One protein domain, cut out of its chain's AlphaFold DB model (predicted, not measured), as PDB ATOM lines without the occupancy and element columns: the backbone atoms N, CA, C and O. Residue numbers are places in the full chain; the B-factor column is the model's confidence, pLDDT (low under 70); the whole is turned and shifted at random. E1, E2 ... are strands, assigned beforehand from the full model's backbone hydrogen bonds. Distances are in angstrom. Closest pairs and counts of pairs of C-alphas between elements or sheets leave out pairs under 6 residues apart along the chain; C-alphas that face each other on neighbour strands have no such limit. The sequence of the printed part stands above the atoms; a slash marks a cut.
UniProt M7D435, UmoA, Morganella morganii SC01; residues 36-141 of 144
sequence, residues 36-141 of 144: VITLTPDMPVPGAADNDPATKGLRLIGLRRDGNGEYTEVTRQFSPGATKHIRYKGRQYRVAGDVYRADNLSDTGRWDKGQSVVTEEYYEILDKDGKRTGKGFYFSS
ATOM      1  N   VAL A  36     363.207 301.486 385.317       91.00
ATOM      2  CA  VAL A  36     364.140 300.605 386.026       91.00
ATOM      3  C   VAL A  36     364.541 299.489 385.083       91.00
ATOM      4  O   VAL A  36     363.684 298.755 384.595       91.00
ATOM      5  N   ILE A  37     365.842 299.337 384.885       91.75
ATOM      6  CA  ILE A  37     366.411 298.388 383.930       91.75
ATOM      7  C   ILE A  37     367.363 297.409 384.619       91.75
ATOM      8  O   ILE A  37     367.926 297.695 385.683       91.75
ATOM      9  N   THR A  38     367.551 296.252 383.991       94.62
ATOM     10  CA  THR A  38     368.606 295.291 384.333       94.62
ATOM     11  C   THR A  38     369.721 295.448 383.313       94.62
ATOM     12  O   THR A  38     369.453 295.400 382.117       94.62
ATOM     13  N   LEU A  39     370.952 295.641 383.780       90.94
ATOM     14  CA  LEU A  39     372.121 295.759 382.921       90.94
ATOM     15  C   LEU A  39     372.656 294.372 382.590       90.94
ATOM     16  O   LEU A  39     372.865 293.548 383.486       90.94
ATOM     17  N   THR A  40     372.904 294.136 381.310       89.31
ATOM     18  CA  THR A  40     373.495 292.899 380.802       89.31
ATOM     19  C   THR A  40     374.951 293.129 380.373       89.31
ATOM     20  O   THR A  40     375.349 294.270 380.134       89.31
ATOM     21  N   PRO A  41     375.790 292.075 380.303       86.31
ATOM     22  CA  PRO A  41     377.218 292.217 379.988       86.31
ATOM     23  C   PRO A  41     377.540 292.819 378.611       86.31
ATOM     24  O   PRO A  41     378.656 293.278 378.397       86.31
ATOM     25  N   ASP A  42     376.593 292.780 377.677       89.50
ATOM     26  CA  ASP A  42     376.688 293.343 376.328       89.50
ATOM     27  C   ASP A  42     376.349 294.843 376.262       89.50
ATOM     28  O   ASP A  42     376.635 295.494 375.257       89.50
ATOM     29  N   MET A  43     375.784 295.414 377.329       92.12
ATOM     30  CA  MET A  43     375.475 296.841 377.401       92.12
ATOM     31  C   MET A  43     376.711 297.670 377.791       92.12
ATOM     32  O   MET A  43     377.558 297.208 378.560       92.12
ATOM     33  N   PRO A  44     376.797 298.942 377.354       92.31
ATOM     34  CA  PRO A  44     377.760 299.889 377.901       92.31
ATOM     35  C   PRO A  44     377.616 300.001 379.418       92.31
ATOM     36  O   PRO A  44     376.507 299.950 379.958       92.31
ATOM     37  N   VAL A  45     378.739 300.192 380.106       94.69
ATOM     38  CA  VAL A  45     378.770 300.286 381.566       94.69
ATOM     39  C   VAL A  45     378.588 301.753 381.969       94.69
ATOM     40  O   VAL A  45     379.499 302.554 381.724       94.69
ATOM     41  N   PRO A  46     377.469 302.135 382.619       94.81
ATOM     42  CA  PRO A  46     377.234 303.521 383.000       94.81
ATOM     43  C   PRO A  46     378.355 304.076 383.868       94.81
ATOM     44  O   PRO A  46     378.770 303.444 384.854       94.81
ATOM     45  N   GLY A  47     378.819 305.285 383.548       92.69
ATOM     46  CA  GLY A  47     379.784 305.991 384.383       92.69
ATOM     47  C   GLY A  47     381.123 305.262 384.501       92.69
ATOM     48  O   GLY A  47     381.774 305.347 385.542       92.69
ATOM     49  N   ALA A  48     381.506 304.505 383.475       92.94
ATOM     50  CA  ALA A  48     382.859 303.994 383.287       92.94
ATOM     51  C   ALA A  48     383.624 304.898 382.303       92.94
ATOM     52  O   ALA A  48     383.028 305.417 381.359       92.94
ATOM     53  N   ALA A  49     384.931 305.092 382.500       86.50
ATOM     54  CA  ALA A  49     385.751 305.931 381.619       86.50
ATOM     55  C   ALA A  49     385.724 305.397 380.172       86.50
ATOM     56  O   ALA A  49     385.351 306.131 379.259       86.50
ATOM     57  N   ASP A  50     385.942 304.087 380.014       87.19
ATOM     58  CA  ASP A  50     386.026 303.386 378.724       87.19
ATOM     59  C   ASP A  50     385.258 302.054 378.754       87.19
ATOM     60  O   ASP A  50     385.757 301.011 378.345       87.19
ATOM     61  N   ASN A  51     384.049 302.065 379.329       87.38
ATOM     62  CA  ASN A  51     383.262 300.856 379.633       87.38
ATOM     63  C   ASN A  51     383.958 299.848 380.573       87.38
ATOM     64  O   ASN A  51     383.419 298.772 380.810       87.38
ATOM     65  N   ASP A  52     385.102 300.203 381.169       90.88
ATOM     66  CA  ASP A  52     385.755 299.411 382.211       90.88
ATOM     67  C   ASP A  52     384.962 299.478 383.535       90.88
ATOM     68  O   ASP A  52     384.941 300.536 384.184       90.88
ATOM     69  N   PRO A  53     384.348 298.369 383.996       87.06
ATOM     70  CA  PRO A  53     383.559 298.346 385.225       87.06
ATOM     71  C   PRO A  53     384.377 298.610 386.496       87.06
ATOM     72  O   PRO A  53     383.778 298.953 387.524       87.06
ATOM     73  N   ALA A  54     385.711 298.494 386.448       89.94
ATOM     74  CA  ALA A  54     386.589 298.872 387.554       89.94
ATOM     75  C   ALA A  54     386.585 300.391 387.791       89.94
ATOM     76  O   ALA A  54     386.731 300.849 388.929       89.94
ATOM     77  N   THR A  55     386.338 301.176 386.741       91.38
ATOM     78  CA  THR A  55     386.157 302.624 386.838       91.38
ATOM     79  C   THR A  55     384.703 302.954 387.167       91.38
ATOM     80  O   THR A  55     383.768 302.382 386.607       91.38
ATOM     81  N   LYS A  56     384.487 303.864 388.120       92.38
ATOM     82  CA  LYS A  56     383.153 304.320 388.539       92.38
ATOM     83  C   LYS A  56     383.167 305.826 388.677       92.38
ATOM     84  O   LYS A  56     384.075 306.368 389.304       92.38
ATOM     85  N   GLY A  57     382.164 306.487 388.129       94.38
ATOM     86  CA  GLY A  57     382.070 307.933 388.154       94.38
ATOM     87  C   GLY A  57     380.799 308.444 387.498       94.38
ATOM     88  O   GLY A  57     379.844 307.699 387.260       94.38
ATOM     89  N   LEU A  58     380.818 309.730 387.171       94.31
ATOM     90  CA  LEU A  58     379.824 310.340 386.299       94.31
ATOM     91  C   LEU A  58     380.497 310.751 384.998       94.31
ATOM     92  O   LEU A  58     381.540 311.408 385.021       94.31
ATOM     93  N   ARG A  59     379.896 310.373 383.874       93.12
ATOM     94  CA  ARG A  59     380.320 310.797 382.547       93.12
ATOM     95  C   ARG A  59     379.304 311.787 382.001       93.12
ATOM     96  O   ARG A  59     378.107 311.521 381.961       93.12
ATOM     97  N   LEU A  60     379.797 312.944 381.599       89.00
ATOM     98  CA  LEU A  60     379.036 313.930 380.855       89.00
ATOM     99  C   LEU A  60     379.324 313.753 379.380       89.00
ATOM    100  O   LEU A  60     380.491 313.759 378.985       89.00
ATOM    101  N   ILE A  61     378.266 313.640 378.589       91.38
ATOM    102  CA  ILE A  61     378.345 313.539 377.139       91.38
ATOM    103  C   ILE A  61     377.582 314.714 376.539       91.38
ATOM    104  O   ILE A  61     376.378 314.865 376.760       91.38
ATOM    105  N   GLY A  62     378.300 315.568 375.814       90.81
ATOM    106  CA  GLY A  62     377.705 316.686 375.091       90.81
ATOM    107  C   GLY A  62     377.363 316.301 373.683       90.81
ATOM    108  O   GLY A  62     378.116 315.607 373.001       90.81
ATOM    109  N   LEU A  63     376.185 316.750 373.285       90.69
ATOM    110  CA  LEU A  63     375.545 316.384 372.052       90.69
ATOM    111  C   LEU A  63     375.209 317.635 371.267       90.69
ATOM    112  O   LEU A  63     374.675 318.602 371.809       90.69
ATOM    113  N   ARG A  64     375.426 317.564 369.963       88.00
ATOM    114  CA  ARG A  64     374.926 318.556 369.025       88.00
ATOM    115  C   ARG A  64     373.780 317.954 368.238       88.00
ATOM    116  O   ARG A  64     373.927 316.868 367.684       88.00
ATOM    117  N   ARG A  65     372.654 318.666 368.204       86.06
ATOM    118  CA  ARG A  65     371.524 318.309 367.350       86.06
ATOM    119  C   ARG A  65     371.741 318.902 365.962       86.06
ATOM    120  O   ARG A  65     371.968 320.106 365.857       86.06
ATOM    121  N   ASP A  66     371.706 318.078 364.925       84.31
ATOM    122  CA  ASP A  66     371.826 318.537 363.545       84.31
ATOM    123  C   ASP A  66     370.483 319.059 362.989       84.31
ATOM    124  O   ASP A  66     369.453 319.067 363.674       84.31
ATOM    125  N   GLY A  67     370.493 319.521 361.735       81.69
ATOM    126  CA  GLY A  67     369.293 320.022 361.054       81.69
ATOM    127  C   GLY A  67     368.234 318.950 360.760       81.69
ATOM    128  O   GLY A  67     367.078 319.301 360.537       81.69
ATOM    129  N   ASN A  68     368.605 317.668 360.801       84.44
ATOM    130  CA  ASN A  68     367.705 316.525 360.628       84.44
ATOM    131  C   ASN A  68     367.132 316.035 361.967       84.44
ATOM    132  O   ASN A  68     366.240 315.190 362.002       84.44
ATOM    133  N   GLY A  69     367.609 316.597 363.079       81.31
ATOM    134  CA  GLY A  69     367.182 316.263 364.425       81.31
ATOM    135  C   GLY A  69     367.981 315.141 365.084       81.31
ATOM    136  O   GLY A  69     367.634 314.777 366.211       81.31
ATOM    137  N   GLU A  70     369.030 314.638 364.433       86.31
ATOM    138  CA  GLU A  70     369.942 313.633 364.969       86.31
ATOM    139  C   GLU A  70     370.918 314.260 365.964       86.31
ATOM    140  O   GLU A  70     371.288 315.428 365.854       86.31
ATOM    141  N   TYR A  71     371.344 313.481 366.957       87.88
ATOM    142  CA  TYR A  71     372.301 313.929 367.961       87.88
ATOM    143  C   TYR A  71     373.651 313.252 367.754       87.88
ATOM    144  O   TYR A  71     373.742 312.026 367.793       87.88
ATOM    145  N   THR A  72     374.712 314.043 367.634       89.75
ATOM    146  CA  THR A  72     376.095 313.551 367.584       89.75
ATOM    147  C   THR A  72     376.833 313.921 368.862       89.75
ATOM    148  O   THR A  72     376.726 315.055 369.326       89.75
ATOM    149  N   GLU A  73     377.604 312.988 369.423       91.75
ATOM    150  CA  GLU A  73     378.537 313.281 370.515       91.75
ATOM    151  C   GLU A  73     379.661 314.207 370.030       91.75
ATOM    152  O   GLU A  73     380.338 313.919 369.047       91.75
ATOM    153  N   VAL A  74     379.853 315.323 370.735       91.19
ATOM    154  CA  VAL A  74     380.847 316.361 370.405       91.19
ATOM    155  C   VAL A  74     381.852 316.599 371.530       91.19
ATOM    156  O   VAL A  74     382.946 317.103 371.292       91.19
ATOM    157  N   THR A  75     381.521 316.206 372.761       89.56
ATOM    158  CA  THR A  75     382.437 316.280 373.900       89.56
ATOM    159  C   THR A  75     382.112 315.204 374.925       89.56
ATOM    160  O   THR A  75     380.964 314.772 375.063       89.56
ATOM    161  N   ARG A  76     383.125 314.827 375.706       89.56
ATOM    162  CA  ARG A  76     383.007 313.869 376.798       89.56
ATOM    163  C   ARG A  76     383.895 314.279 377.958       89.56
ATOM    164  O   ARG A  76     385.059 314.617 377.764       89.56
ATOM    165  N   GLN A  77     383.359 314.199 379.171       89.19
ATOM    166  CA  GLN A  77     384.113 314.425 380.402       89.19
ATOM    167  C   GLN A  77     383.783 313.352 381.424       89.19
ATOM    168  O   GLN A  77     382.617 313.074 381.692       89.19
ATOM    169  N   PHE A  78     384.816 312.771 382.026       91.12
ATOM    170  CA  PHE A  78     384.670 311.764 383.064       91.12
ATOM    171  C   PHE A  78     385.097 312.326 384.418       91.12
ATOM    172  O   PHE A  78     386.190 312.865 384.565       91.12
ATOM    173  N   SER A  79     384.227 312.191 385.415       91.81
ATOM    174  CA  SER A  79     384.492 312.551 386.808       91.81
ATOM    175  C   SER A  79     384.685 311.274 387.635       91.81
ATOM    176  O   SER A  79     383.689 310.674 388.057       91.81
ATOM    177  N   PRO A  80     385.934 310.827 387.872       92.69
ATOM    178  CA  PRO A  80     386.205 309.590 388.600       92.69
ATOM    179  C   PRO A  80     385.729 309.688 390.053       92.69
ATOM    180  O   PRO A  80     385.911 310.703 390.719       92.69
ATOM    181  N   GLY A  81     385.092 308.628 390.548       90.75
ATOM    182  CA  GLY A  81     384.546 308.538 391.904       90.75
ATOM    183  C   GLY A  81     383.276 309.360 392.151       90.75
ATOM    184  O   GLY A  81     382.643 309.190 393.194       90.75
ATOM    185  N   ALA A  82     382.868 310.219 391.212       92.31
ATOM    186  CA  ALA A  82     381.650 311.004 391.350       92.31
ATOM    187  C   ALA A  82     380.413 310.098 391.341       92.31
ATOM    188  O   ALA A  82     380.319 309.142 390.572       92.31
ATOM    189  N   THR A  83     379.441 310.418 392.194       93.00
ATOM    190  CA  THR A  83     378.157 309.713 392.250       93.00
ATOM    191  C   THR A  83     377.016 310.708 392.373       93.00
ATOM    192  O   THR A  83     377.199 311.846 392.810       93.00
ATOM    193  N   LYS A  84     375.821 310.268 391.986       90.69
ATOM    194  CA  LYS A  84     374.572 311.017 392.131       90.69
ATOM    195  C   LYS A  84     373.629 310.253 393.054       90.69
ATOM    196  O   LYS A  84     373.721 309.035 393.179       90.69
ATOM    197  N   HIS A  85     372.708 310.968 393.690       91.50
ATOM    198  CA  HIS A  85     371.583 310.353 394.381       91.50
ATOM    199  C   HIS A  85     370.299 310.545 393.579       91.50
ATOM    200  O   HIS A  85     369.996 311.656 393.144       91.50
ATOM    201  N   ILE A  86     369.543 309.465 393.396       88.00
ATOM    202  CA  ILE A  86     368.218 309.474 392.770       88.00
ATOM    203  C   ILE A  86     367.197 309.024 393.804       88.00
ATOM    204  O   ILE A  86     367.362 307.983 394.442       88.00
ATOM    205  N   ARG A  87     366.129 309.807 393.971       87.25
ATOM    206  CA  ARG A  87     364.973 309.407 394.770       87.25
ATOM    207  C   ARG A  87     363.965 308.713 393.861       87.25
ATOM    208  O   ARG A  87     363.491 309.315 392.906       87.25
ATOM    209  N   TYR A  88     363.637 307.464 394.164       83.69
ATOM    210  CA  TYR A  88     362.688 306.650 393.408       83.69
ATOM    211  C   TYR A  88     361.793 305.867 394.370       83.69
ATOM    212  O   TYR A  88     362.293 305.194 395.273       83.69
ATOM    213  N   LYS A  89     360.465 305.987 394.213       83.31
ATOM    214  CA  LYS A  89     359.450 305.328 395.065       83.31
ATOM    215  C   LYS A  89     359.750 305.433 396.571       83.31
ATOM    216  O   LYS A  89     359.747 304.446 397.301       83.31
ATOM    217  N   GLY A  90     360.080 306.642 397.032       80.62
ATOM    218  CA  GLY A  90     360.360 306.921 398.445       80.62
ATOM    219  C   GLY A  90     361.733 306.466 398.958       80.62
ATOM    220  O   GLY A  90     362.067 306.775 400.099       80.62
ATOM    221  N   ARG A  91     362.554 305.799 398.138       82.69
ATOM    222  CA  ARG A  91     363.919 305.373 398.482       82.69
ATOM    223  C   ARG A  91     364.960 306.222 397.765       82.69
ATOM    224  O   ARG A  91     364.706 306.725 396.674       82.69
ATOM    225  N   GLN A  92     366.129 306.374 398.379       88.00
ATOM    226  CA  GLN A  92     367.271 307.066 397.789       88.00
ATOM    227  C   GLN A  92     368.316 306.042 397.343       88.00
ATOM    228  O   GLN A  92     368.710 305.174 398.118       88.00
ATOM    229  N   TYR A  93     368.766 306.165 396.099       89.31
ATOM    230  CA  TYR A  93     369.738 305.279 395.470       89.31
ATOM    231  C   TYR A  93     370.982 306.075 395.101       89.31
ATOM    232  O   TYR A  93     370.868 307.155 394.520       89.31
ATOM    233  N   ARG A  94     372.163 305.544 395.425       94.12
ATOM    234  CA  ARG A  94     373.437 306.074 394.933       94.12
ATOM    235  C   ARG A  94     373.716 305.474 393.562       94.12
ATOM    236  O   ARG A  94     373.593 304.263 393.402       94.12
ATOM    237  N   VAL A  95     374.101 306.305 392.602       94.94
ATOM    238  CA  VAL A  95     374.324 305.880 391.219       94.94
ATOM    239  C   VAL A  95     375.619 306.436 390.634       94.94
ATOM    240  O   VAL A  95     376.051 307.537 390.988       94.94
ATOM    241  N   ALA A  96     376.201 305.668 389.720       96.38
ATOM    242  CA  ALA A  96     377.196 306.102 388.742       96.38
ATOM    243  C   ALA A  96     376.534 306.071 387.359       96.38
ATOM    244  O   ALA A  96     375.594 305.304 387.158       96.38
ATOM    245  N   GLY A  97     376.967 306.898 386.414       96.25
ATOM    246  CA  GLY A  97     376.319 306.882 385.107       96.25
ATOM    247  C   GLY A  97     376.685 307.987 384.149       96.25
ATOM    248  O   GLY A  97     377.577 308.797 384.398       96.25
ATOM    249  N   ASP A  98     375.949 307.978 383.055       95.31
ATOM    250  CA  ASP A  98     376.118 308.810 381.887       95.31
ATOM    251  C   ASP A  98     374.965 309.804 381.800       95.31
ATOM    252  O   ASP A  98     373.796 309.454 381.983       95.31
ATOM    253  N   VAL A  99     375.299 311.062 381.535       92.25
ATOM    254  CA  VAL A  99     374.323 312.132 381.343       92.25
ATOM    255  C   VAL A  99     374.584 312.773 379.998       92.25
ATOM    256  O   VAL A  99     375.612 313.421 379.790       92.25
ATOM    257  N   TYR A 100     373.617 312.612 379.110       92.12
ATOM    258  CA  TYR A 100     373.634 313.135 377.762       92.12
ATOM    259  C   TYR A 100     372.871 314.453 377.729       92.12
ATOM    260  O   TYR A 100     371.702 314.540 378.125       92.12
ATOM    261  N   ARG A 101     373.548 315.505 377.281       88.88
ATOM    262  CA  ARG A 101     372.999 316.859 377.229       88.88
ATOM    263  C   ARG A 101     373.243 317.490 375.876       88.88
ATOM    264  O   ARG A 101     374.304 317.299 375.297       88.88
ATOM    265  N   ALA A 102     372.274 318.274 375.422       88.12
ATOM    266  CA  ALA A 102     372.396 319.080 374.220       88.12
ATOM    267  C   ALA A 102     372.242 320.569 374.553       88.12
ATOM    268  O   ALA A 102     371.275 320.965 375.210       88.12
ATOM    269  N   ASP A 103     373.199 321.373 374.095       79.62
ATOM    270  CA  ASP A 103     373.143 322.836 374.028       79.62
ATOM    271  C   ASP A 103     374.104 323.381 372.956       79.62
ATOM    272  O   ASP A 103     374.886 322.647 372.353       79.62
ATOM    273  N   ASN A 104     374.072 324.700 372.754       70.25
ATOM    274  CA  ASN A 104     374.973 325.402 371.838       70.25
ATOM    275  C   ASN A 104     376.436 325.449 372.325       70.25
ATOM    276  O   ASN A 104     377.314 325.832 371.556       70.25
ATOM    277  N   LEU A 105     376.715 325.108 373.588       70.31
ATOM    278  CA  LEU A 105     378.059 325.120 374.181       70.31
ATOM    279  C   LEU A 105     378.696 323.723 374.246       70.31
ATOM    280  O   LEU A 105     379.861 323.607 374.635       70.31
ATOM    281  N   SER A 106     377.978 322.687 373.811       75.62
ATOM    282  CA  SER A 106     378.363 321.282 373.936       75.62
ATOM    283  C   SER A 106     379.681 320.997 373.216       75.62
ATOM    284  O   SER A 106     380.497 320.239 373.725       75.62
ATOM    285  N   ASP A 107     379.970 321.694 372.115       71.44
ATOM    286  CA  ASP A 107     381.242 321.592 371.381       71.44
ATOM    287  C   ASP A 107     382.463 322.021 372.228       71.44
ATOM    288  O   ASP A 107     383.591 321.604 371.976       71.44
ATOM    289  N   THR A 108     382.262 322.854 373.255       69.81
ATOM    290  CA  THR A 108     383.348 323.431 374.067       69.81
ATOM    291  C   THR A 108     383.609 322.681 375.372       69.81
ATOM    292  O   THR A 108     384.516 323.050 376.121       69.81
ATOM    293  N   GLY A 109     382.790 321.675 375.699       65.50
ATOM    294  CA  GLY A 109     382.812 321.047 377.022       65.50
ATOM    295  C   GLY A 109     382.418 321.993 378.163       65.50
ATOM    296  O   GLY A 109     382.614 321.664 379.334       65.50
ATOM    297  N   ARG A 110     381.886 323.179 377.853       67.75
ATOM    298  CA  ARG A 110     381.322 324.097 378.840       67.75
ATOM    299  C   ARG A 110     379.822 323.887 378.895       67.75
ATOM    300  O   ARG A 110     379.182 323.685 377.871       67.75
ATOM    301  N   TRP A 111     379.278 323.963 380.100       64.62
ATOM    302  CA  TRP A 111     377.889 323.622 380.360       64.62
ATOM    303  C   TRP A 111     377.208 324.770 381.079       64.62
ATOM    304  O   TRP A 111     377.607 325.131 382.188       64.62
ATOM    305  N   ASP A 112     376.161 325.312 380.468       67.06
ATOM    306  CA  ASP A 112     375.264 326.243 381.137       67.06
ATOM    307  C   ASP A 112     373.965 325.517 381.488       67.06
ATOM    308  O   ASP A 112     373.164 325.172 380.622       67.06
ATOM    309  N   LYS A 113     373.726 325.302 382.788       61.06
ATOM    310  CA  LYS A 113     372.519 324.629 383.291       61.06
ATOM    311  C   LYS A 113     371.226 325.306 382.814       61.06
ATOM    312  O   LYS A 113     370.219 324.610 382.718       61.06
ATOM    313  N   GLY A 114     371.249 326.613 382.542       65.62
ATOM    314  CA  GLY A 114     370.099 327.356 382.025       65.62
ATOM    315  C   GLY A 114     369.806 327.111 380.543       65.62
ATOM    316  O   GLY A 114     368.712 327.439 380.093       65.62
ATOM    317  N   GLN A 115     370.750 326.525 379.800       69.12
ATOM    318  CA  GLN A 115     370.650 326.315 378.353       69.12
ATOM    319  C   GLN A 115     370.718 324.839 377.943       69.12
ATOM    320  O   GLN A 115     370.145 324.489 376.912       69.12
ATOM    321  N   SER A 116     371.356 323.958 378.728       73.88
ATOM    322  CA  SER A 116     371.404 322.529 378.391       73.88
ATOM    323  C   SER A 116     370.162 321.755 378.782       73.88
ATOM    324  O   SER A 116     369.778 321.674 379.955       73.88
ATOM    325  N   VAL A 117     369.625 321.057 377.785       84.25
ATOM    326  CA  VAL A 117     368.551 320.084 377.936       84.25
ATOM    327  C   VAL A 117     369.165 318.705 378.149       84.25
ATOM    328  O   VAL A 117     370.095 318.312 377.446       84.25
ATOM    329  N   VAL A 118     368.661 317.962 379.138       87.00
ATOM    330  CA  VAL A 118     369.010 316.546 379.323       87.00
ATOM    331  C   VAL A 118     368.225 315.736 378.304       87.00
ATOM    332  O   VAL A 118     366.998 315.732 378.363       87.00
ATOM    333  N   THR A 119     368.929 315.060 377.402       89.62
ATOM    334  CA  THR A 119     368.303 314.203 376.389       89.62
ATOM    335  C   THR A 119     368.195 312.765 376.861       89.62
ATOM    336  O   THR A 119     367.225 312.092 376.544       89.62
ATOM    337  N   GLU A 120     369.193 312.295 377.608       92.81
ATOM    338  CA  GLU A 120     369.243 310.927 378.112       92.81
ATOM    339  C   GLU A 120     370.058 310.871 379.408       92.81
ATOM    340  O   GLU A 120     371.001 311.638 379.624       92.81
ATOM    341  N   GLU A 121     369.671 309.967 380.291       93.75
ATOM    342  CA  GLU A 121     370.387 309.616 381.501       93.75
ATOM    343  C   GLU A 121     370.370 308.106 381.670       93.75
ATOM    344  O   GLU A 121     369.308 307.489 381.749       93.75
ATOM    345  N   TYR A 122     371.557 307.531 381.790       95.88
ATOM    346  CA  TYR A 122     371.748 306.100 381.929       95.88
ATOM    347  C   TYR A 122     372.620 305.853 383.153       95.88
ATOM    348  O   TYR A 122     373.781 306.252 383.204       95.88
ATOM    349  N   TYR A 123     372.042 305.254 384.187       96.12
ATOM    350  CA  TYR A 123     372.665 305.106 385.496       96.12
ATOM    351  C   TYR A 123     372.688 303.652 385.939       96.12
ATOM    352  O   TYR A 123     371.707 302.934 385.781       96.12
ATOM    353  N   GLU A 124     373.757 303.260 386.625       96.69
ATOM    354  CA  GLU A 124     373.817 302.035 387.409       96.69
ATOM    355  C   GLU A 124     373.716 302.346 388.908       96.69
ATOM    356  O   GLU A 124     374.383 303.242 389.436       96.69
ATOM    357  N   ILE A 125     372.893 301.569 389.607       95.31
ATOM    358  CA  ILE A 125     372.731 301.611 391.055       95.31
ATOM    359  C   ILE A 125     373.944 300.964 391.716       95.31
ATOM    360  O   ILE A 125     374.345 299.847 391.381       95.31
ATOM    361  N   LEU A 126     374.482 301.658 392.712       94.50
ATOM    362  CA  LEU A 126     375.533 301.160 393.579       94.50
ATOM    363  C   LEU A 126     374.942 300.670 394.903       94.50
ATOM    364  O   LEU A 126     374.041 301.297 395.466       94.50
ATOM    365  N   ASP A 127     375.485 299.578 395.433       92.06
ATOM    366  CA  ASP A 127     375.164 299.117 396.781       92.06
ATOM    367  C   ASP A 127     375.779 300.034 397.857       92.06
ATOM    368  O   ASP A 127     376.441 301.041 397.565       92.06
ATOM    369  N   LYS A 128     375.575 299.681 399.131       88.44
ATOM    370  CA  LYS A 128     376.113 300.425 400.282       88.44
ATOM    371  C   LYS A 128     377.645 300.557 400.255       88.44
ATOM    372  O   LYS A 128     378.170 301.603 400.630       88.44
ATOM    373  N   ASP A 129     378.345 299.557 399.727       91.88
ATOM    374  CA  ASP A 129     379.810 299.488 399.665       91.88
ATOM    375  C   ASP A 129     380.362 300.121 398.373       91.88
ATOM    376  O   ASP A 129     381.570 300.224 398.177       91.88
ATOM    377  N   GLY A 130     379.478 300.583 397.484       87.00
ATOM    378  CA  GLY A 130     379.839 301.252 396.234       87.00
ATOM    379  C   GLY A 130     380.100 300.273 395.100       87.00
ATOM    380  O   GLY A 130     380.765 300.629 394.122       87.00
ATOM    381  N   LYS A 131     379.624 299.034 395.225       93.19
ATOM    382  CA  LYS A 131     379.702 298.025 394.174       93.19
ATOM    383  C   LYS A 131     378.528 298.175 393.217       93.19
ATOM    384  O   LYS A 131     377.418 298.517 393.619       93.19
ATOM    385  N   ARG A 132     378.817 297.923 391.946       92.81
ATOM    386  CA  ARG A 132     377.858 297.838 390.843       92.81
ATOM    387  C   ARG A 132     376.864 296.703 391.117       92.81
ATOM    388  O   ARG A 132     377.272 295.649 391.601       92.81
ATOM    389  N   THR A 133     375.574 296.938 390.885       94.25
ATOM    390  CA  THR A 133     374.501 295.985 391.232       94.25
ATOM    391  C   THR A 133     373.900 295.271 390.024       94.25
ATOM    392  O   THR A 133     373.090 294.364 390.211       94.25
ATOM    393  N   GLY A 134     374.238 295.688 388.798       92.81
ATOM    394  CA  GLY A 134     373.586 295.216 387.576       92.81
ATOM    395  C   GLY A 134     372.151 295.728 387.404       92.81
ATOM    396  O   GLY A 134     371.425 295.251 386.538       92.81
ATOM    397  N   LYS A 135     371.707 296.686 388.227       94.75
ATOM    398  CA  LYS A 135     370.404 297.358 388.100       94.75
ATOM    399  C   LYS A 135     370.607 298.841 387.883       94.75
ATOM    400  O   LYS A 135     371.530 299.423 388.447       94.75
ATOM    401  N   GLY A 136     369.722 299.460 387.116       93.69
ATOM    402  CA  GLY A 136     369.904 300.837 386.691       93.69
ATOM    403  C   GLY A 136     368.629 301.643 386.586       93.69
ATOM    404  O   GLY A 136     367.519 301.117 386.679       93.69
ATOM    405  N   PHE A 137     368.836 302.937 386.379       94.56
ATOM    406  CA  PHE A 137     367.801 303.873 385.973       94.56
ATOM    407  C   PHE A 137     368.117 304.360 384.570       94.56
ATOM    408  O   PHE A 137     369.251 304.753 384.298       94.56
ATOM    409  N   TYR A 138     367.107 304.370 383.717       93.38
ATOM    410  CA  TYR A 138     367.194 304.924 382.379       93.38
ATOM    411  C   TYR A 138     366.120 305.987 382.186       93.38
ATOM    412  O   TYR A 138     364.995 305.851 382.662       93.38
ATOM    413  N   PHE A 139     366.487 307.074 381.530       92.44
ATOM    414  CA  PHE A 139     365.575 308.106 381.072       92.44
ATOM    415  C   PHE A 139     366.044 308.563 379.701       92.44
ATOM    416  O   PHE A 139     367.215 308.889 379.538       92.44
ATOM    417  N   SER A 140     365.116 308.680 378.761       91.06
ATOM    418  CA  SER A 140     365.338 309.329 377.477       91.06
ATOM    419  C   SER A 140     364.162 310.248 377.186       91.06
ATOM    420  O   SER A 140     362.998 309.870 377.315       91.06
ATOM    421  N   SER A 141     364.465 311.487 376.810       84.50
ATOM    422  CA  SER A 141     363.476 312.407 376.251       84.50
ATOM    423  C   SER A 141     363.294 312.209 374.747       84.50
ATOM    424  O   SER A 141     362.493 312.923 374.157       84.50
TER     425      SER A 141
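This is residues 36 to 141 of the 144 residues of the protein "UmoA" of Morganella morganii SC01 (UniProt M7D435). One long, strongly twisted sheet makes the body, and it branches at the bent strand E5: the first part of E5 turns aside in a hairpin with E4, while its later part runs between E2 and E6. E3 lies beyond E2, and E7 with short E1 beyond E6. The 106 printed residues hold no named helix and seven strands, E1 to E7 along the chain, in a mixed sheet; the class is all strand. The whole is compact, radius of gyration of the C-alphas 14.0 A, spanning 42 by 30 by 24 A.

E5, residues 91 to 102, bends by 77 degrees at residue 96. E2, residues 57 to 65, is its parallel neighbour at 33 degrees, with N 59 and O 97 2.9 A apart. E4, residues 84 to 88, forms a hairpin with E5 on the same side as E2; N 86 and O 93 are 2.9 A apart. On the other side E6, residues 117 to 126, forms a hairpin with E5; N 98 and O 122 are 2.8 A apart. E7, residues 132 to 140, forms a hairpin with E6, N 123 to O 137 2.8 A. E4, E5, E6 and E7 make a meander, each strand the antiparallel neighbour of the one before. E1, residues 36 to 38, is antiparallel to E7, N 37 to O 136 3.0 A. E3, residues 71 to 80, forms a hairpin with E2, N 60 to O 77 2.8 A. E3 and E6 are apart.

E1 begins at C-alpha 36 (364.140, 300.605, 386.026). E5 is 29.1 A long, E2 and E6 25.5 A each, E3 25.3 A, E7 21.6 A, E4 12.7 A and E1 7.1 A. E7 ends at C-alpha 140 (365.338, 309.329, 377.477).

The farthest C-alphas, of Gly 67 and Asp 129, are 45.0 A apart. The printed part has no cut. The long links are residues 39 to 56 and 103 to 116; residues 108 to 115 have pLDDT under 70.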